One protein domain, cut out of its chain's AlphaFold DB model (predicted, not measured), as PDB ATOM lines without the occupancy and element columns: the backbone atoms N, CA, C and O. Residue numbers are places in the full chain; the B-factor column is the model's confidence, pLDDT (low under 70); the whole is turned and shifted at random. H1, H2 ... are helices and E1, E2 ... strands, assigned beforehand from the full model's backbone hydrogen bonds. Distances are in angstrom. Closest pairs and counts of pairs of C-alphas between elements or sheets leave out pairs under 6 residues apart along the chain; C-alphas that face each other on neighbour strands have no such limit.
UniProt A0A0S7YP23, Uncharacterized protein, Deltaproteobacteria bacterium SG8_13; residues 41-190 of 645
ATOM      1  N   ARG A  41     155.580 181.284 198.801       94.44
ATOM      2  CA  ARG A  41     154.516 180.323 199.105       94.44
ATOM      3  C   ARG A  41     153.372 180.967 199.873       94.44
ATOM      4  O   ARG A  41     152.201 180.770 199.566       94.44
ATOM      5  N   GLN A  42     153.715 181.723 200.913       93.94
ATOM      6  CA  GLN A  42     152.770 182.467 201.745       93.94
ATOM      7  C   GLN A  42     153.414 183.770 202.203       93.94
ATOM      8  O   GLN A  42     154.620 183.827 202.446       93.94
ATOM      9  N   HIS A  43     152.608 184.812 202.374       94.31
ATOM     10  CA  HIS A  43     153.067 186.051 202.985       94.31
ATOM     11  C   HIS A  43     151.969 186.708 203.811       94.31
ATOM     12  O   HIS A  43     150.778 186.514 203.585       94.31
ATOM     13  N   ALA A  44     152.388 187.504 204.787       92.94
ATOM     14  CA  ALA A  44     151.486 188.234 205.656       92.94
ATOM     15  C   ALA A  44     152.220 189.427 206.233       92.94
ATOM     16  O   ALA A  44     153.398 189.353 206.581       92.94
ATOM     17  N   SER A  45     151.484 190.517 206.386       92.31
ATOM     18  CA  SER A  45     151.967 191.699 207.074       92.31
ATOM     19  C   SER A  45     151.055 191.978 208.253       92.31
ATOM     20  O   SER A  45     149.840 192.098 208.099       92.31
ATOM     21  N   VAL A  46     151.637 192.077 209.444       93.00
ATOM     22  CA  VAL A  46     150.907 192.408 210.662       93.00
ATOM     23  C   VAL A  46     151.552 193.585 211.363       93.00
ATOM     24  O   VAL A  46     152.770 193.721 211.441       93.00
ATOM     25  N   ARG A  47     150.706 194.424 211.954       92.31
ATOM     26  CA  ARG A  47     151.141 195.423 212.921       92.31
ATOM     27  C   ARG A  47     150.961 194.870 214.326       92.31
ATOM     28  O   ARG A  47     149.839 194.540 214.726       92.31
ATOM     29  N   VAL A  48     152.042 194.834 215.095       91.75
ATOM     30  CA  VAL A  48     152.017 194.429 216.503       91.75
ATOM     31  C   VAL A  48     152.088 195.686 217.364       91.75
ATOM     32  O   VAL A  48     153.144 196.296 217.529       91.75
ATOM     33  N   GLN A  49     150.932 196.113 217.870       90.69
ATOM     34  CA  GLN A  49     150.830 197.271 218.759       90.69
ATOM     35  C   GLN A  49     151.434 196.947 220.124       90.69
ATOM     36  O   GLN A  49     151.157 195.888 220.688       90.69
ATOM     37  N   ALA A  50     152.199 197.880 220.692       88.75
ATOM     38  CA  ALA A  50     152.778 197.707 222.022       88.75
ATOM     39  C   ALA A  50     151.713 197.536 223.113       88.75
ATOM     40  O   ALA A  50     151.998 196.949 224.156       88.75
ATOM     41  N   SER A  51     150.500 198.037 222.862       87.31
ATOM     42  CA  SER A  51     149.340 197.943 223.745       87.31
ATOM     43  C   SER A  51     148.510 196.671 223.578       87.31
ATOM     44  O   SER A  51     147.536 196.487 224.304       87.31
ATOM     45  N   TYR A  52     148.879 195.777 222.655       86.56
ATOM     46  CA  TYR A  52     148.164 194.524 222.436       86.56
ATOM     47  C   TYR A  52     148.669 193.432 223.400       86.56
ATOM     48  O   TYR A  52     149.813 192.996 223.269       86.56
ATOM     49  N   PRO A  53     147.845 192.958 224.357       76.31
ATOM     50  CA  PRO A  53     148.261 192.026 225.407       76.31
ATOM     51  C   PRO A  53     148.186 190.563 224.945       76.31
ATOM     52  O   PRO A  53     147.776 189.694 225.702       76.31
ATOM     53  N   GLY A  54     148.489 190.262 223.685       81.19
ATOM     54  CA  GLY A  54     148.209 188.945 223.113       81.19
ATOM     55  C   GLY A  54     149.210 188.514 222.057       81.19
ATOM     56  O   GLY A  54     150.004 189.315 221.562       81.19
ATOM     57  N   LEU A  55     149.131 187.235 221.694       86.00
ATOM     58  CA  LEU A  55     149.779 186.719 220.496       86.00
ATOM     59  C   LEU A  55     149.048 187.270 219.272       86.00
ATOM     60  O   LEU A  55     147.911 186.904 218.973       86.00
ATOM     61  N   LYS A  56     149.706 188.181 218.563       90.94
ATOM     62  CA  LYS A  56     149.272 188.673 217.267       90.94
ATOM     63  C   LYS A  56     149.606 187.613 216.222       90.94
ATOM     64  O   LYS A  56     150.719 187.561 215.702       90.94
ATOM     65  N   LYS A  57     148.626 186.756 215.972       91.12
ATOM     66  CA  LYS A  57     148.639 185.738 214.923       91.12
ATOM     67  C   LYS A  57     148.720 186.374 213.538       91.12
ATOM     68  O   LYS A  57     148.103 187.416 213.304       91.12
ATOM     69  N   THR A  58     149.487 185.749 212.650       92.81
ATOM     70  CA  THR A  58     149.619 186.175 211.249       92.81
ATOM     71  C   THR A  58     148.695 185.430 210.295       92.81
ATOM     72  O   THR A  58     148.479 185.916 209.191       92.81
ATOM     73  N   GLY A  59     148.160 184.272 210.700       90.88
ATOM     74  CA  GLY A  59     147.463 183.344 209.809       90.88
ATOM     75  C   GLY A  59     148.396 182.466 208.967       90.88
ATOM     76  O   GLY A  59     147.933 181.477 208.405       90.88
ATOM     77  N   ILE A  60     149.700 182.765 208.916       92.56
ATOM     78  CA  ILE A  60     150.689 181.916 208.243       92.56
ATOM     79  C   ILE A  60     151.017 180.725 209.122       92.56
ATOM     80  O   ILE A  60     151.348 180.884 210.299       92.56
ATOM     81  N   HIS A  61     150.996 179.545 208.517       92.50
ATOM     82  CA  HIS A  61     151.529 178.333 209.118       92.50
ATOM     83  C   HIS A  61     152.879 177.999 208.501       92.50
ATOM     84  O   HIS A  61     153.071 178.123 207.289       92.50
ATOM     85  N   ILE A  62     153.804 177.601 209.366       90.75
ATOM     86  CA  ILE A  62     155.117 177.108 208.983       90.75
ATOM     87  C   ILE A  62     155.279 175.682 209.501       90.75
ATOM     88  O   ILE A  62     154.849 175.377 210.612       90.75
ATOM     89  N   ASP A  63     155.893 174.825 208.707       88.38
ATOM     90  CA  ASP A  63     156.263 173.459 209.032       88.38
ATOM     91  C   ASP A  63     157.763 173.360 209.328       88.38
ATOM     92  O   ASP A  63     158.565 174.258 209.055       88.38
ATOM     93  N   LYS A  64     158.173 172.239 209.926       81.50
ATOM     94  CA  LYS A  64     159.592 171.966 210.160       81.50
ATOM     95  C   LYS A  64     160.297 171.743 208.817       81.50
ATOM     96  O   LYS A  64     159.906 170.861 208.062       81.50
ATOM     97  N   GLY A  65     161.378 172.478 208.583       78.56
ATOM     98  CA  GLY A  65     162.169 172.442 207.352       78.56
ATOM     99  C   GLY A  65     161.850 173.575 206.377       78.56
ATOM    100  O   GLY A  65     162.643 173.799 205.465       78.56
ATOM    101  N   ASP A  66     160.760 174.315 206.590       88.75
ATOM    102  CA  ASP A  66     160.407 175.458 205.751       88.75
ATOM    103  C   ASP A  66     161.402 176.603 205.888       88.75
ATOM    104  O   ASP A  66     161.869 176.910 206.989       88.75
ATOM    105  N   TYR A  67     161.640 177.304 204.784       90.50
ATOM    106  CA  TYR A  67     162.448 178.513 204.770       90.50
ATOM    107  C   TYR A  67     161.557 179.737 204.880       90.50
ATOM    108  O   TYR A  67     160.554 179.873 204.178       90.50
ATOM    109  N   TYR A  68     161.934 180.658 205.756       92.31
ATOM    110  CA  TYR A  68     161.146 181.849 206.007       92.31
ATOM    111  C   TYR A  68     162.012 183.068 206.289       92.31
ATOM    112  O   TYR A  68     163.174 182.981 206.688       92.31
ATOM    113  N   THR A  69     161.406 184.232 206.099       92.38
ATOM    114  CA  THR A  69     161.988 185.528 206.430       92.38
ATOM    115  C   THR A  69     160.977 186.340 207.214       92.38
ATOM    116  O   THR A  69     159.824 186.481 206.805       92.38
ATOM    117  N   VAL A  70     161.416 186.891 208.347       92.19
ATOM    118  CA  VAL A  70     160.616 187.816 209.156       92.19
ATOM    119  C   VAL A  70     161.291 189.174 209.148       92.19
ATOM    120  O   VAL A  70     162.275 189.383 209.850       92.19
ATOM    121  N   LEU A  71     160.741 190.106 208.381       90.69
ATOM    122  CA  LEU A  71     161.182 191.493 208.359       90.69
ATOM    123  C   LEU A  71     160.443 192.271 209.436       90.69
ATOM    124  O   LEU A  71     159.214 192.195 209.528       90.69
ATOM    125  N   VAL A  72     161.184 193.012 210.253       91.06
ATOM    126  CA  VAL A  72     160.616 193.820 211.327       91.06
ATOM    127  C   VAL A  72     161.260 195.192 211.376       91.06
ATOM    128  O   VAL A  72     162.479 195.312 211.486       91.06
ATOM    129  N   ASP A  73     160.407 196.210 211.424       89.19
ATOM    130  CA  ASP A  73     160.790 197.585 211.719       89.19
ATOM    131  C   ASP A  73     159.842 198.215 212.756       89.19
ATOM    132  O   ASP A  73     158.728 197.745 213.014       89.19
ATOM    133  N   GLY A  74     160.297 199.293 213.382       89.56
ATOM    134  CA  GLY A  74     159.557 200.081 214.350       89.56
ATOM    135  C   GLY A  74     160.162 200.026 215.744       89.56
ATOM    136  O   GLY A  74     161.148 199.342 216.027       89.56
ATOM    137  N   LYS A  75     159.562 200.793 216.653       90.75
ATOM    138  CA  LYS A  75     160.000 200.910 218.045       90.75
ATOM    139  C   LYS A  75     158.791 200.994 218.965       90.75
ATOM    140  O   LYS A  75     157.741 201.527 218.601       90.75
ATOM    141  N   VAL A  76     158.959 200.497 220.184       91.19
ATOM    142  CA  VAL A  76     157.925 200.542 221.228       91.19
ATOM    143  C   VAL A  76     158.473 201.134 222.517       91.19
ATOM    144  O   VAL A  76     159.666 201.045 222.792       91.19
ATOM    145  N   ASN A  77     157.596 201.692 223.340       88.06
ATOM    146  CA  ASN A  77     157.877 202.013 224.730       88.06
ATOM    147  C   ASN A  77     156.840 201.297 225.602       88.06
ATOM    148  O   ASN A  77     155.661 201.653 225.594       88.06
ATOM    149  N   THR A  78     157.279 200.268 226.336       84.62
ATOM    150  CA  THR A  78     156.399 199.451 227.190       84.62
ATOM    151  C   THR A  78     156.262 199.989 228.618       84.62
ATOM    152  O   THR A  78     155.739 199.306 229.490       84.62
ATOM    153  N   ASN A  79     156.801 201.176 228.917       79.88
ATOM    154  CA  ASN A  79     156.582 201.839 230.204       79.88
ATOM    155  C   ASN A  79     156.767 203.366 230.102       79.88
ATOM    156  O   ASN A  79     157.647 203.933 230.761       79.88
ATOM    157  N   PRO A  80     155.962 204.061 229.281       82.44
ATOM    158  CA  PRO A  80     156.171 205.479 229.007       82.44
ATOM    159  C   PRO A  80     155.867 206.375 230.209       82.44
ATOM    160  O   PRO A  80     156.433 207.457 230.303       82.44
ATOM    161  N   ARG A  81     155.028 205.927 231.157       79.44
ATOM    162  CA  ARG A  81     154.760 206.676 232.396       79.44
ATOM    163  C   ARG A  81     155.988 206.787 233.293       79.44
ATOM    164  O   ARG A  81     156.199 207.827 233.900       79.44
ATOM    165  N   ARG A  82     156.777 205.713 233.403       75.06
ATOM    166  CA  ARG A  82     157.982 205.693 234.244       75.06
ATOM    167  C   ARG A  82     159.231 206.130 233.483       75.06
ATOM    168  O   ARG A  82     160.136 206.692 234.086       75.06
ATOM    169  N   TYR A  83     159.281 205.863 232.179       77.62
ATOM    170  CA  TYR A  83     160.421 206.162 231.314       77.62
ATOM    171  C   TYR A  83     159.948 206.803 229.999       77.62
ATOM    172  O   TYR A  83     159.944 206.144 228.947       77.62
ATOM    173  N   PRO A  84     159.526 208.079 230.033       77.50
ATOM    174  CA  PRO A  84     159.181 208.800 228.815       77.50
ATOM    175  C   PRO A  84     160.402 208.842 227.879       77.50
ATOM    176  O   PRO A  84     161.528 209.045 228.319       77.50
ATOM    177  N   GLY A  85     160.193 208.570 226.588       76.94
ATOM    178  CA  GLY A  85     161.256 208.591 225.568       76.94
ATOM    179  C   GLY A  85     162.133 207.334 225.446       76.94
ATOM    180  O   GLY A  85     162.928 207.252 224.511       76.94
ATOM    181  N   ARG A  86     161.983 206.314 226.307       84.06
ATOM    182  CA  ARG A  86     162.759 205.058 226.213       84.06
ATOM    183  C   ARG A  86     162.204 204.100 225.149       84.06
ATOM    184  O   ARG A  86     161.585 203.084 225.467       84.06
ATOM    185  N   TRP A  87     162.453 204.423 223.887       86.00
ATOM    186  CA  TRP A  87     162.105 203.587 222.738       86.00
ATOM    187  C   TRP A  87     163.001 202.350 222.635       86.00
ATOM    188  O   TRP A  87     164.208 202.416 222.857       86.00
ATOM    189  N   GLN A  88     162.408 201.207 222.309       84.25
ATOM    190  CA  GLN A  88     163.070 199.905 222.293       84.25
ATOM    191  C   GLN A  88     162.844 199.206 220.956       84.25
ATOM    192  O   GLN A  88     161.756 199.280 220.381       84.25
ATOM    193  N   SER A  89     163.895 198.538 220.481       86.88
ATOM    194  CA  SER A  89     163.938 197.864 219.184       86.88
ATOM    195  C   SER A  89     163.171 196.530 219.180       86.88
ATOM    196  O   SER A  89     162.884 195.971 220.252       86.88
ATOM    197  N   PRO A  90     162.891 195.968 217.988       82.19
ATOM    198  CA  PRO A  90     162.299 194.643 217.852       82.19
ATOM    199  C   PRO A  90     163.116 193.559 218.558       82.19
ATOM    200  O   PRO A  90     162.555 192.743 219.275       82.19
ATOM    201  N   MET A  91     164.450 193.582 218.481       79.44
ATOM    202  CA  MET A  91     165.278 192.578 219.168       79.44
ATOM    203  C   MET A  91     165.085 192.594 220.693       79.44
ATOM    204  O   MET A  91     165.125 191.549 221.347       79.44
ATOM    205  N   ALA A  92     164.821 193.765 221.280       77.62
ATOM    206  CA  ALA A  92     164.633 193.903 222.721       77.62
ATOM    207  C   ALA A  92     163.251 193.412 223.187       77.62
ATOM    208  O   ALA A  92     163.141 192.770 224.239       77.62
ATOM    209  N   ARG A  93     162.195 193.720 222.424       86.00
ATOM    210  CA  ARG A  93     160.796 193.576 222.878       86.00
ATOM    211  C   ARG A  93     159.915 192.703 221.995       86.00
ATOM    212  O   ARG A  93     158.876 192.259 222.469       86.00
ATOM    213  N   LEU A  94     160.344 192.447 220.768       87.50
ATOM    214  CA  LEU A  94     159.833 191.480 219.803       87.50
ATOM    215  C   LEU A  94     159.932 190.037 220.320       87.50
ATOM    216  O   LEU A  94     161.010 189.627 220.764       87.50
ATOM    217  N   ARG A  95     158.874 189.231 220.237       85.69
ATOM    218  CA  ARG A  95     158.980 187.767 220.253       85.69
ATOM    219  C   ARG A  95     158.226 187.154 219.096       85.69
ATOM    220  O   ARG A  95     157.138 187.622 218.779       85.69
ATOM    221  N   LEU A  96     158.823 186.108 218.540       87.75
ATOM    222  CA  LEU A  96     158.297 185.268 217.475       87.75
ATOM    223  C   LEU A  96     158.008 183.877 218.039       87.75
ATOM    224  O   LEU A  96     158.791 183.356 218.832       87.75
ATOM    225  N   PHE A  97     156.893 183.295 217.620       86.62
ATOM    226  CA  PHE A  97     156.465 181.943 217.954       86.62
ATOM    227  C   PHE A  97     156.071 181.201 216.679       86.62
ATOM    228  O   PHE A  97     155.527 181.824 215.767       86.62
ATOM    229  N   ALA A  98     156.300 179.887 216.659       85.31
ATOM    230  CA  ALA A  98     155.627 178.950 215.763       85.31
ATOM    231  C   ALA A  98     154.813 177.986 216.627       85.31
ATOM    232  O   ALA A  98     155.364 177.231 217.434       85.31
ATOM    233  N   GLY A  99     153.487 178.080 216.518       82.88
ATOM    234  CA  GLY A  99     152.576 177.396 217.428       82.88
ATOM    235  C   GLY A  99     152.822 177.831 218.874       82.88
ATOM    236  O   GLY A  99     152.707 179.009 219.211       82.88
ATOM    237  N   ASP A 100     153.187 176.872 219.724       72.31
ATOM    238  CA  ASP A 100     153.419 177.094 221.154       72.31
ATOM    239  C   ASP A 100     154.894 177.310 221.523       72.31
ATOM    240  O   ASP A 100     155.206 177.566 222.690       72.31
ATOM    241  N   LEU A 101     155.805 177.197 220.551       71.94
ATOM    242  CA  LEU A 101     157.243 177.255 220.789       71.94
ATOM    243  C   LEU A 101     157.807 178.630 220.407       71.94
ATOM    244  O   LEU A 101     157.557 179.111 219.296       71.94
ATOM    245  N   PRO A 102     158.571 179.287 221.303       74.00
ATOM    246  CA  PRO A 102     159.259 180.520 220.958       74.00
ATOM    247  C   PRO A 102     160.378 180.224 219.958       74.00
ATOM    248  O   PRO A 102     161.168 179.302 220.150       74.00
ATOM    249  N   ILE A 103     160.475 181.049 218.921       73.50
ATOM    250  CA  ILE A 103     161.584 181.018 217.973       73.50
ATOM    251  C   ILE A 103     162.606 182.092 218.366       73.50
ATOM    252  O   ILE A 103     162.266 183.146 218.913       73.50
ATOM    253  N   SER A 104     163.880 181.805 218.095       66.06
ATOM    254  CA  SER A 104     165.007 182.701 218.350       66.06
ATOM    255  C   SER A 104     164.783 184.111 217.787       66.06
ATOM    256  O   SER A 104     164.333 184.285 216.655       66.06
ATOM    257  N   ARG A 105     165.166 185.138 218.557       63.84
ATOM    258  CA  ARG A 105     165.075 186.549 218.130       63.84
ATOM    259  C   ARG A 105     166.039 186.902 216.996       63.84
ATOM    260  O   ARG A 105     165.849 187.931 216.358       63.84
ATOM    261  N   TYR A 106     167.060 186.074 216.761       59.62
ATOM    262  CA  TYR A 106     167.994 186.236 215.642       59.62
ATOM    263  C   TYR A 106     167.362 185.915 214.281       59.62
ATOM    264  O   TYR A 106     167.966 186.210 213.261       59.62
ATOM    265  N   ALA A 107     166.138 185.372 214.259       60.06
ATOM    266  CA  ALA A 107     165.387 185.154 213.026       60.06
ATOM    267  C   ALA A 107     164.793 186.444 212.422       60.06
ATOM    268  O   ALA A 107     164.214 186.401 211.338       60.06
ATOM    269  N   PHE A 108     164.879 187.585 213.117       81.75
ATOM    270  CA  PHE A 108     164.447 188.863 212.554       81.75
ATOM    271  C   PHE A 108     165.464 189.378 211.546       81.75
ATOM    272  O   PHE A 108     166.658 189.407 211.826       81.75
ATOM    273  N   ASN A 109     164.954 189.842 210.408       82.62
ATOM    274  CA  ASN A 109     165.720 190.392 209.299       82.62
ATOM    275  C   ASN A 109     166.781 189.407 208.781       82.62
ATOM    276  O   ASN A 109     167.880 189.811 208.417       82.62
ATOM    277  N   ASN A 110     166.440 188.113 208.762       82.00
ATOM    278  CA  ASN A 110     167.283 187.041 208.237       82.00
ATOM    279  C   ASN A 110     166.455 186.002 207.454       82.00
ATOM    280  O   ASN A 110     165.225 185.968 207.561       82.00
ATOM    281  N   ILE A 111     167.129 185.162 206.661       85.25
ATOM    282  CA  ILE A 111     166.544 183.970 206.029       85.25
ATOM    283  C   ILE A 111     166.894 182.768 206.904       85.25
ATOM    284  O   ILE A 111     168.073 182.481 207.119       85.25
ATOM    285  N   GLU A 112     165.883 182.074 207.420       83.38
ATOM    286  CA  GLU A 112     166.067 180.950 208.340       83.38
ATOM    287  C   GLU A 112     165.270 179.725 207.902       83.38
ATOM    288  O   GLU A 112     164.208 179.840 207.294       83.38
ATOM    289  N   GLN A 113     165.777 178.550 208.273       85.31
ATOM    290  CA  GLN A 113     165.029 177.302 208.210       85.31
ATOM    291  C   GLN A 113     164.313 177.068 209.542       85.31
ATOM    292  O   GLN A 113     164.903 177.197 210.619       85.31
ATOM    293  N   SER A 114     163.035 176.711 209.485       82.00
ATOM    294  CA  SER A 114     162.239 176.457 210.675       82.00
ATOM    295  C   SER A 114     162.524 175.083 211.271       82.00
ATOM    296  O   SER A 114     162.447 174.057 210.602       82.00
ATOM    297  N   TYR A 115     162.766 175.043 212.579       75.50
ATOM    298  CA  TYR A 115     162.883 173.796 213.347       75.50
ATOM    299  C   TYR A 115     161.577 173.408 214.052       75.50
ATOM    300  O   TYR A 115     161.499 172.351 214.689       75.50
ATOM    301  N   HIS A 116     160.555 174.256 213.942       77.38
ATOM    302  CA  HIS A 116     159.288 174.139 214.649       77.38
ATOM    303  C   HIS A 116     158.124 174.293 213.673       77.38
ATOM    304  O   HIS A 116     158.174 175.113 212.762       77.38
ATOM    305  N   ALA A 117     157.070 173.513 213.883       83.56
ATOM    306  CA  ALA A 117     155.838 173.643 213.120       83.56
ATOM    307  C   ALA A 117     154.789 174.416 213.930       83.56
ATOM    308  O   ALA A 117     154.714 174.274 215.155       83.56
ATOM    309  N   GLY A 118     153.965 175.209 213.252       88.44
ATOM    310  CA  GLY A 118     152.809 175.885 213.827       88.44
ATOM    311  C   GLY A 118     152.532 177.257 213.222       88.44
ATOM    312  O   GLY A 118     153.229 177.741 212.335       88.44
ATOM    313  N   GLU A 119     151.483 177.907 213.717       93.06
ATOM    314  CA  GLU A 119     151.117 179.252 213.274       93.06
ATOM    315  C   GLU A 119     152.156 180.283 213.733       93.06
ATOM    316  O   GLU A 119     152.512 180.326 214.916       93.06
ATOM    317  N   ILE A 120     152.603 181.146 212.818       93.19
ATOM    318  CA  ILE A 120     153.498 182.250 213.144       93.19
ATOM    319  C   ILE A 120     152.721 183.330 213.894       93.19
ATOM    320  O   ILE A 120     151.744 183.907 213.394       93.19
ATOM    321  N   ALA A 121     153.193 183.646 215.096       91.56
ATOM    322  CA  ALA A 121     152.601 184.668 215.942       91.56
ATOM    323  C   ALA A 121     153.657 185.522 216.642       91.56
ATOM    324  O   ALA A 121     154.771 185.084 216.932       91.56
ATOM    325  N   PHE A 122     153.268 186.756 216.953       91.06
ATOM    326  CA  PHE A 122     154.147 187.740 217.563       91.06
ATOM    327  C   PHE A 122     153.586 188.298 218.854       91.06
ATOM    328  O   PHE A 122     152.381 188.482 218.995       91.06
ATOM    329  N   VAL A 123     154.460 188.664 219.783       86.50
ATOM    330  CA  VAL A 123     154.046 189.372 220.996       86.50
ATOM    331  C   VAL A 123     155.088 190.387 221.425       86.50
ATOM    332  O   VAL A 123     156.291 190.147 221.339       86.50
ATOM    333  N   VAL A 124     154.614 191.530 221.920       86.31
ATOM    334  CA  VAL A 124     155.466 192.522 222.574       86.31
ATOM    335  C   VAL A 124     155.670 192.111 224.032       86.31
ATOM    336  O   VAL A 124     154.728 192.041 224.819       86.31
ATOM    337  N   LYS A 125     156.914 191.827 224.416       78.62
ATOM    338  CA  LYS A 125     157.292 191.483 225.792       78.62
ATOM    339  C   LYS A 125     157.260 192.733 226.669       78.62
ATOM    340  O   LYS A 125     158.189 193.541 226.630       78.62
ATOM    341  N   ASP A 126     156.269 192.855 227.545       69.50
ATOM    342  CA  ASP A 126     156.379 193.771 228.678       69.50
ATOM    343  C   ASP A 126     157.182 193.122 229.830       69.50
ATOM    344  O   ASP A 126     157.361 191.904 229.893       69.50
ATOM    345  N   GLY A 127     157.723 193.924 230.751       62.44
ATOM    346  CA  GLY A 127     158.594 193.493 231.849       62.44
ATOM    347  C   GLY A 127     158.025 192.373 232.734       62.44
ATOM    348  O   GLY A 127     158.808 191.717 233.420       62.44
ATOM    349  N   LYS A 128     156.713 192.115 232.674       60.09
ATOM    350  CA  LYS A 128     155.972 191.102 233.447       60.09
ATOM    351  C   LYS A 128     155.489 189.893 232.623       60.09
ATOM    352  O   LYS A 128     154.704 189.096 233.126       60.09
ATOM    353  N   PHE A 129     155.928 189.755 231.372       57.84
ATOM    354  CA  PHE A 129     155.566 188.632 230.501       57.84
ATOM    355  C   PHE A 129     155.946 187.274 231.129       57.84
ATOM    356  O   PHE A 129     157.100 187.075 231.509       57.84
ATOM    357  N   ASN A 130     154.977 186.358 231.235       54.50
ATOM    358  CA  ASN A 130     155.156 185.003 231.766       54.50
ATOM    359  C   ASN A 130     155.297 184.003 230.603       54.50
ATOM    360  O   ASN A 130     154.375 183.865 229.795       54.50
ATOM    361  N   TYR A 131     156.440 183.317 230.551       51.91
ATOM    362  CA  TYR A 131     156.787 182.355 229.503       51.91
ATOM    363  C   TYR A 131     156.010 181.032 229.607       51.91
ATOM    364  O   TYR A 131     155.662 180.458 228.581       51.91
ATOM    365  N   GLU A 132     155.664 180.586 230.814       50.06
ATOM    366  CA  GLU A 132     154.942 179.325 231.049       50.06
ATOM    367  C   GLU A 132     153.457 179.421 230.677       50.06
ATOM    368  O   GLU A 132     152.846 178.440 230.265       50.06
ATOM    369  N   LYS A 133     152.857 180.616 230.780       52.41
ATOM    370  CA  LYS A 133     151.421 180.827 230.517       52.41
ATOM    371  C   LYS A 133     151.101 181.356 229.118       52.41
ATOM    372  O   LYS A 133     150.025 181.923 228.939       52.41
ATOM    373  N   ARG A 134     152.016 181.221 228.147       54.06
ATOM    374  CA  ARG A 134     151.805 181.601 226.729       54.06
ATOM    375  C   ARG A 134     151.187 182.990 226.543       54.06
ATOM    376  O   ARG A 134     150.357 183.213 225.669       54.06
ATOM    377  N   GLY A 135     151.546 183.934 227.410       53.28
ATOM    378  CA  GLY A 135     150.943 185.251 227.335       53.28
ATOM    379  C   GLY A 135     149.474 185.334 227.767       53.28
ATOM    380  O   GLY A 135     148.742 186.144 227.206       53.28
ATOM    381  N   ALA A 136     149.041 184.610 228.807       52.53
ATOM    382  CA  ALA A 136     147.938 185.070 229.658       52.53
ATOM    383  C   ALA A 136     148.356 186.402 230.314       52.53
ATOM    384  O   ALA A 136     148.797 186.474 231.463       52.53
ATOM    385  N   MET A 137     148.338 187.456 229.507       62.34
ATOM    386  CA  MET A 137     148.831 188.775 229.831       62.34
ATOM    387  C   MET A 137     147.669 189.533 230.422       62.34
ATOM    388  O   MET A 137     146.616 189.674 229.806       62.34
ATOM    389  N   ASN A 138     147.860 190.037 231.632       70.56
ATOM    390  CA  ASN A 138     146.897 190.950 232.209       70.56
ATOM    391  C   ASN A 138     146.789 192.176 231.277       70.56
ATOM    392  O   ASN A 138     147.780 192.904 231.153       70.56
ATOM    393  N   PRO A 139     145.624 192.447 230.645       78.06
ATOM    394  CA  PRO A 139     145.485 193.543 229.683       78.06
ATOM    395  C   PRO A 139     145.888 194.904 230.262       78.06
ATOM    396  O   PRO A 139     146.334 195.796 229.542       78.06
ATOM    397  N   LYS A 140     145.804 195.051 231.591       79.25
ATOM    398  CA  LYS A 140     146.207 196.262 232.308       79.25
ATOM    399  C   LYS A 140     147.695 196.597 232.159       79.25
ATOM    400  O   LYS A 140     148.031 197.767 232.275       79.25
ATOM    401  N   TRP A 141     148.579 195.626 231.913       76.06
ATOM    402  CA  TRP A 141     150.020 195.887 231.742       76.06
ATOM    403  C   TRP A 141     150.349 196.554 230.408       76.06
ATOM    404  O   TRP A 141     151.318 197.291 230.309       76.06
ATOM    405  N   TYR A 142     149.512 196.330 229.402       81.31
ATOM    406  CA  TYR A 142     149.733 196.822 228.049       81.31
ATOM    407  C   TYR A 142     149.017 198.146 227.787       81.31
ATOM    408  O   TYR A 142     149.362 198.854 226.847       81.31
ATOM    409  N   LYS A 143     148.047 198.509 228.638       82.44
ATOM    410  CA  LYS A 143     147.164 199.669 228.456       82.44
ATOM    411  C   LYS A 143     147.911 200.973 228.159       82.44
ATOM    412  O   LYS A 143     147.428 201.771 227.365       82.44
ATOM    413  N   ASP A 144     149.062 201.175 228.795       84.31
ATOM    414  CA  ASP A 144     149.828 202.417 228.683       84.31
ATOM    415  C   ASP A 144     150.992 202.320 227.685       84.31
ATOM    416  O   ASP A 144     151.698 203.303 227.488       84.31
ATOM    417  N   ASN A 145     151.222 201.163 227.060       88.56
ATOM    418  CA  ASN A 145     152.320 200.976 226.117       88.56
ATOM    419  C   ASN A 145     152.046 201.721 224.809       88.56
ATOM    420  O   ASN A 145     150.928 201.709 224.296       88.56
ATOM    421  N   VAL A 146     153.089 202.315 224.230       90.00
ATOM    422  CA  VAL A 146     152.987 203.106 222.996       90.00
ATOM    423  C   VAL A 146     153.974 202.631 221.933       90.00
ATOM    424  O   VAL A 146     155.010 202.041 222.241       90.00
ATOM    425  N   GLY A 147     153.654 202.911 220.671       92.38
ATOM    426  CA  GLY A 147     154.421 202.458 219.511       92.38
ATOM    427  C   GLY A 147     153.968 201.102 218.975       92.38
ATOM    428  O   GLY A 147     153.082 200.443 219.523       92.38
ATOM    429  N   SER A 148     154.585 200.683 217.877       93.19
ATOM    430  CA  SER A 148     154.258 199.423 217.209       93.19
ATOM    431  C   SER A 148     155.435 198.912 216.398       93.19
ATOM    432  O   SER A 148     156.261 199.706 215.951       93.19
ATOM    433  N   PHE A 149     155.431 197.613 216.132       93.12
ATOM    434  CA  PHE A 149     156.283 197.001 215.121       93.12
ATOM    435  C   PHE A 149     155.462 196.705 213.863       93.12
ATOM    436  O   PHE A 149     154.350 196.175 213.973       93.12
ATOM    437  N   GLN A 150     155.985 197.063 212.689       93.00
ATOM    438  CA  GLN A 150     155.520 196.492 211.427       93.00
ATOM    439  C   GLN A 150     156.291 195.206 211.191       93.00
ATOM    440  O   GLN A 150     157.515 195.195 211.290       93.00
ATOM    441  N   VAL A 151     155.570 194.133 210.897       92.94
ATOM    442  CA  VAL A 151     156.154 192.825 210.643       92.94
ATOM    443  C   VAL A 151     155.654 192.328 209.302       92.94
ATOM    444  O   VAL A 151     154.445 192.327 209.068       92.94
ATOM    445  N   SER A 152     156.568 191.866 208.463       93.19
ATOM    446  CA  SER A 152     156.252 191.142 207.239       93.19
ATOM    447  C   SER A 152     156.915 189.778 207.275       93.19
ATOM    448  O   SER A 152     158.106 189.657 207.546       93.19
ATOM    449  N   VAL A 153     156.119 188.747 207.034       93.50
ATOM    450  CA  VAL A 153     156.551 187.355 207.020       93.50
ATOM    451  C   VAL A 153     156.420 186.846 205.597       93.50
ATOM    452  O   VAL A 153     155.376 187.035 204.972       93.50
ATOM    453  N   ILE A 154     157.476 186.209 205.107       94.62
ATOM    454  CA  ILE A 154     157.516 185.526 203.819       94.62
ATOM    455  C   ILE A 154     157.906 184.081 204.095       94.62
ATOM    456  O   ILE A 154     158.910 183.836 204.761       94.62
ATOM    457  N   ILE A 155     157.114 183.145 203.588       94.94
ATOM    458  CA  ILE A 155     157.490 181.740 203.501       94.94
ATOM    459  C   ILE A 155     157.904 181.463 202.066       94.94
ATOM    460  O   ILE A 155     157.146 181.751 201.134       94.94
ATOM    461  N   TRP A 156     159.107 180.937 201.901       95.19
ATOM    462  CA  TRP A 156     159.677 180.624 200.602       95.19
ATOM    463  C   TRP A 156     159.215 179.239 200.151       95.19
ATOM    464  O   TRP A 156     159.062 178.335 200.970       95.19
ATOM    465  N   GLU A 157     158.970 179.089 198.851       93.69
ATOM    466  CA  GLU A 157     158.588 177.803 198.255       93.69
ATOM    467  C   GLU A 157     159.735 176.784 198.344       93.69
ATOM    468  O   GLU A 157     159.519 175.608 198.619       93.69
ATOM    469  N   GLU A 158     160.967 177.257 198.154       88.69
ATOM    470  CA  GLU A 158     162.185 176.453 198.119       88.69
ATOM    471  C   GLU A 158     163.407 177.293 198.529       88.69
ATOM    472  O   GLU A 158     163.362 178.527 198.531       88.69
ATOM    473  N   GLU A 159     164.518 176.630 198.857       86.38
ATOM    474  CA  GLU A 159     165.805 177.267 199.185       86.38
ATOM    475  C   GLU A 159     166.585 177.678 197.917       86.38
ATOM    476  O   GLU A 159     167.726 177.272 197.687       86.38
ATOM    477  N   ASP A 160     165.959 178.486 197.062       88.44
ATOM    478  CA  ASP A 160     166.593 179.050 195.868       88.44
ATOM    479  C   ASP A 160     167.034 180.495 196.144       88.44
ATOM    480  O   ASP A 160     166.269 181.452 195.976       88.44
ATOM    481  N   TYR A 161     168.291 180.675 196.568       88.31
ATOM    482  CA  TYR A 161     168.803 182.006 196.887       88.31
ATOM    483  C   TYR A 161     168.952 182.899 195.650       88.31
ATOM    484  O   TYR A 161     168.935 184.119 195.803       88.31
ATOM    485  N   GLN A 162     169.019 182.352 194.426       87.81
ATOM    486  CA  GLN A 162     168.967 183.173 193.210       87.81
ATOM    487  C   GLN A 162     167.610 183.861 193.086       87.81
ATOM    488  O   GLN A 162     167.546 185.084 192.929       87.81
ATOM    489  N   ARG A 163     166.527 183.090 193.199       92.88
ATOM    490  CA  ARG A 163     165.159 183.611 193.091       92.88
ATOM    491  C   ARG A 163     164.792 184.494 194.283       92.88
ATOM    492  O   ARG A 163     164.167 185.537 194.083       92.88
ATOM    493  N   ILE A 164     165.210 184.120 195.493       92.88
ATOM    494  CA  ILE A 164     164.985 184.908 196.715       92.88
ATOM    495  C   ILE A 164     165.720 186.253 196.641       92.88
ATOM    496  O   ILE A 164     165.097 187.295 196.851       92.88
ATOM    497  N   ALA A 165     167.016 186.259 196.302       91.69
ATOM    498  CA  ALA A 165     167.803 187.490 196.210       91.69
ATOM    499  C   ALA A 165     167.253 188.431 195.139       91.69
ATOM    500  O   ALA A 165     166.982 189.590 195.438       91.69
ATOM    501  N   ALA A 166     166.993 187.921 193.930       92.56
ATOM    502  CA  ALA A 166     166.441 188.727 192.843       92.56
ATOM    503  C   ALA A 166     165.101 189.373 193.228       92.56
ATOM    504  O   ALA A 166     164.820 190.522 192.879       92.56
ATOM    505  N   PHE A 167     164.262 188.648 193.973       94.50
ATOM    506  CA  PHE A 167     163.002 189.188 194.457       94.50
ATOM    507  C   PHE A 167     163.196 190.279 195.520       94.50
ATOM    508  O   PHE A 167     162.596 191.348 195.403       94.50
ATOM    509  N   LEU A 168     164.042 190.048 196.527       92.75
ATOM    510  CA  LEU A 168     164.313 191.025 197.588       92.75
ATOM    511  C   LEU A 168     165.017 192.281 197.055       92.75
ATOM    512  O   LEU A 168     164.648 193.388 197.437       92.75
ATOM    513  N   GLU A 169     165.961 192.133 196.123       93.31
ATOM    514  CA  GLU A 169     166.609 193.241 195.408       93.31
ATOM    515  C   GLU A 169     165.579 194.068 194.627       93.31
ATOM    516  O   GLU A 169     165.589 195.297 194.695       93.31
ATOM    517  N   LYS A 170     164.639 193.410 193.934       93.50
ATOM    518  CA  LYS A 170     163.550 194.094 193.220       93.50
ATOM    519  C   LYS A 170     162.621 194.848 194.172       93.50
ATOM    520  O   LYS A 170     162.198 195.955 193.844       93.50
ATOM    521  N   LEU A 171     162.293 194.267 195.327       91.12
ATOM    522  CA  LEU A 171     161.509 194.958 196.350       91.12
ATOM    523  C   LEU A 171     162.269 196.174 196.897       91.12
ATOM    524  O   LEU A 171     161.678 197.242 197.006       91.12
ATOM    525  N   HIS A 172     163.565 196.037 197.197       91.62
ATOM    526  CA  HIS A 172     164.385 197.145 197.691       91.62
ATOM    527  C   HIS A 172     164.539 198.253 196.648       91.62
ATOM    528  O   HIS A 172     164.427 199.425 196.976       91.62
ATOM    529  N   ALA A 173     164.710 197.909 195.373       90.69
ATOM    530  CA  ALA A 173     164.768 198.896 194.297       90.69
ATOM    531  C   ALA A 173     163.469 199.714 194.170       90.69
ATOM    532  O   ALA A 173     163.506 200.864 193.737       90.69
ATOM    533  N   ALA A 174     162.323 199.135 194.549       88.31
ATOM    534  CA  ALA A 174     161.039 199.832 194.587       88.31
ATOM    535  C   ALA A 174     160.845 200.697 195.850       88.31
ATOM    536  O   ALA A 174     159.982 201.575 195.842       88.31
ATOM    537  N   ASP A 175     161.631 200.462 196.907       87.50
ATOM    538  CA  ASP A 175     161.641 201.228 198.161       87.50
ATOM    539  C   ASP A 175     163.079 201.349 198.731       87.50
ATOM    540  O   ASP A 175     163.431 200.663 199.701       87.50
ATOM    541  N   PRO A 176     163.953 202.174 198.111       86.81
ATOM    542  CA  PRO A 176     165.384 202.208 198.442       86.81
ATOM    543  C   PRO A 176     165.701 202.728 199.850       86.81
ATOM    544  O   PRO A 176     166.765 202.437 200.386       86.81
ATOM    545  N   GLU A 177     164.782 203.472 200.464       84.44
ATOM    546  CA  GLU A 177     164.937 204.026 201.818       84.44
ATOM    547  C   GLU A 177     164.643 202.986 202.916       84.44
ATOM    548  O   GLU A 177     164.852 203.230 204.105       84.44
ATOM    549  N   ASN A 178     164.149 201.804 202.539       84.62
ATOM    550  CA  ASN A 178     163.846 200.725 203.467       84.62
ATOM    551  C   ASN A 178     165.119 199.946 203.824       84.62
ATOM    552  O   ASN A 178     165.466 198.952 203.182       84.62
ATOM    553  N   GLU A 179     165.817 200.406 204.865       81.56
ATOM    554  CA  GLU A 179     167.084 199.824 205.335       81.56
ATOM    555  C   GLU A 179     166.968 198.323 205.648       81.56
ATOM    556  O   GLU A 179     167.824 197.536 205.247       81.56
ATOM    557  N   VAL A 180     165.869 197.903 206.288       84.44
ATOM    558  CA  VAL A 180     165.617 196.491 206.632       84.44
ATOM    559  C   VAL A 180     165.571 195.615 205.379       84.44
ATOM    560  O   VAL A 180     166.105 194.504 205.367       84.44
ATOM    561  N   LEU A 181     164.942 196.120 204.318       86.81
ATOM    562  CA  LEU A 181     164.838 195.439 203.036       86.81
ATOM    563  C   LEU A 181     166.171 195.437 202.267       86.81
ATOM    564  O   LEU A 181     166.509 194.445 201.622       86.81
ATOM    565  N   GLY A 182     166.958 196.508 202.381       82.25
ATOM    566  CA  GLY A 182     168.301 196.582 201.804       82.25
ATOM    567  C   GLY A 182     169.278 195.591 202.439       82.25
ATOM    568  O   GLY A 182     170.022 194.905 201.733       82.25
ATOM    569  N   ASP A 183     169.251 195.459 203.764       79.56
ATOM    570  CA  ASP A 183     170.134 194.545 204.495       79.56
ATOM    571  C   ASP A 183     169.817 193.072 204.207       79.56
ATOM    572  O   ASP A 183     170.727 192.266 203.967       79.56
ATOM    573  N   ILE A 184     168.531 192.708 204.152       86.50
ATOM    574  CA  ILE A 184     168.141 191.337 203.805       86.50
ATOM    575  C   ILE A 184     168.426 191.014 202.333       86.50
ATOM    576  O   ILE A 184     168.831 189.892 202.035       86.50
ATOM    577  N   ALA A 185     168.288 191.981 201.417       87.25
ATOM    578  CA  ALA A 185     168.629 191.790 200.009       87.25
ATOM    579  C   ALA A 185     170.128 191.501 199.829       87.25
ATOM    580  O   ALA A 185     170.490 190.544 199.148       87.25
ATOM    581  N   LYS A 186     171.006 192.250 200.515       81.06
ATOM    582  CA  LYS A 186     172.459 191.981 200.531       81.06
ATOM    583  C   LYS A 186     172.779 190.600 201.099       81.06
ATOM    584  O   LYS A 186     173.621 189.887 200.558       81.06
ATOM    585  N   THR A 187     172.096 190.214 202.175       80.25
ATOM    586  CA  THR A 187     172.268 188.899 202.805       80.25
ATOM    587  C   THR A 187     171.869 187.771 201.848       80.25
ATOM    588  O   THR A 187     172.614 186.808 201.678       80.25
ATOM    589  N   ALA A 188     170.732 187.908 201.166       84.88
ATOM    590  CA  ALA A 188     170.279 186.951 200.162       84.88
ATOM    591  C   ALA A 188     171.240 186.867 198.964       84.88
ATOM    592  O   ALA A 188     171.564 185.766 198.521       84.88
ATOM    593  N   ALA A 189     171.738 188.009 198.477       82.25
ATOM    594  CA  ALA A 189     172.729 188.070 197.403       82.25
ATOM    595  C   ALA A 189     174.027 187.341 197.781       82.25
ATOM    596  O   ALA A 189     174.582 186.604 196.973       82.25
ATOM    597  N   HIS A 190     174.468 187.460 199.034       77.38
ATOM    598  CA  HIS A 190     175.628 186.718 199.515       77.38
ATOM    599  C   HIS A 190     175.412 185.195 199.466       77.38
ATOM    600  O   HIS A 190     176.271 184.467 198.968       77.38
TER     601      HIS A 190
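This is residues 41 to 190 of the 645 residues of an uncharacterized protein of Deltaproteobacteria bacterium SG8_13 (UniProt A0A0S7YP23). Two four-stranded sheets lie face to face as a sandwich, the chain wound over both of them as one long hairpin, and a helical hairpin of H3 and H4 sits at one end, H4 packing on the first sheet at E3 and E6. At the other end lie H2 and two long loops, residues 78 to 89 and 125 to 138. The printed part has 150 residues, with four named helices and eight named strands in the order E1 E2 E3 H1 E4 E5 E6 E7 H2 E8 H3 H4. The sheets, E1 E8 E3 E6 and E2 E7 E4 E5, are both antiparallel throughout, and the class is mixed, helices and strands. The whole is compact, with a radius of gyration of the C-alphas of 15.8 A, and spans 47 by 33 by 20 A.

Find C-alpha 41 at (154.516, 180.323, 199.105); from there E1 runs over residues 41 to 49, 26.2 A long. E2 follows at residues 56 to 62, 15.4 A, and E3 at residues 67 to 77, 31.2 A, which bends by 58 degrees at residue 74. Next come H1, residues 90 to 93, 5.4 A, and the short strands E4, residues 94 to 98, 13.8 A, E5, residues 101 to 103, 6.4 A, and E6, residues 111 to 113, 7.2 A. E7 takes residues 118 to 124, 19.0 A, and H2 residues 139 to 142, 5.6 A. Look for C-alpha 146 at (152.987, 203.106, 222.996), where E8 begins; it runs 32.4 A to residue 156. H3 takes residues 161 to 174, 19.6 A, and H4 residues 179 to 190, 16.7 A, ending with C-alpha 190 at (175.628, 186.718, 199.515).

Start in the twisted sheet E1 E8 E3 E6, where E1 and E8 are antiparallel at 173 degrees, with N 46 and O 151 at 2.8 A. On the other side of E8 you find E3, antiparallel at 175 degrees, with N 71 and O 152 at 2.8 A. The edge strand E6 is antiparallel to E3 at 121 degrees, with N 68 and O 112 at 2.9 A. In the other sheet, E2 and E7 are antiparallel at 150 degrees, with N 56 and O 122 at 2.7 A. E7 and E4 stand at 164 degrees, with N 97 and O 121 at 2.9 A, and the hairpin E4 and E5 at 128 degrees, with N 103 and O 96 at 2.9 A. These sheets form a sandwich, two sheets face to face, their facing parts 8.8 A centre to centre; the closest C-alphas of E1 and E2, those of Ala 44 and Thr 58, are 6.2 A apart. It is a jelly roll, four nested antiparallel pairs: E1 with E8, E2 with E7, E3 with E6, E4 with E5. H1 is on the first sheet, over E3, at a height over the sheet of 7.6 A; H4 is on its opposite face, over none of its strands. H3 and H4, a helical hairpin, touch at a shallow tilt of 29 degrees, opposite ways, with the closest C-alphas, those of Ala 165 and Ala 188, 4.7 A apart. H2 is on neither sheet. In H3 and H4 every O i to N i+4 pair is within hydrogen-bond range; H1 and H2 are too short for such a pair, and each has its 1 O i to N i+3 pair within range.

The two C-alphas farthest apart, those of Arg 82 and Gln 162, are 48.1 A apart. The printed part has no cut. The links from E3 to H1 and from E7 to H2 are long, 12 and 14 residues. The mean pLDDT of the printed part is 83.5; look for values under 70 at residues 104 to 107 and 126 to 137.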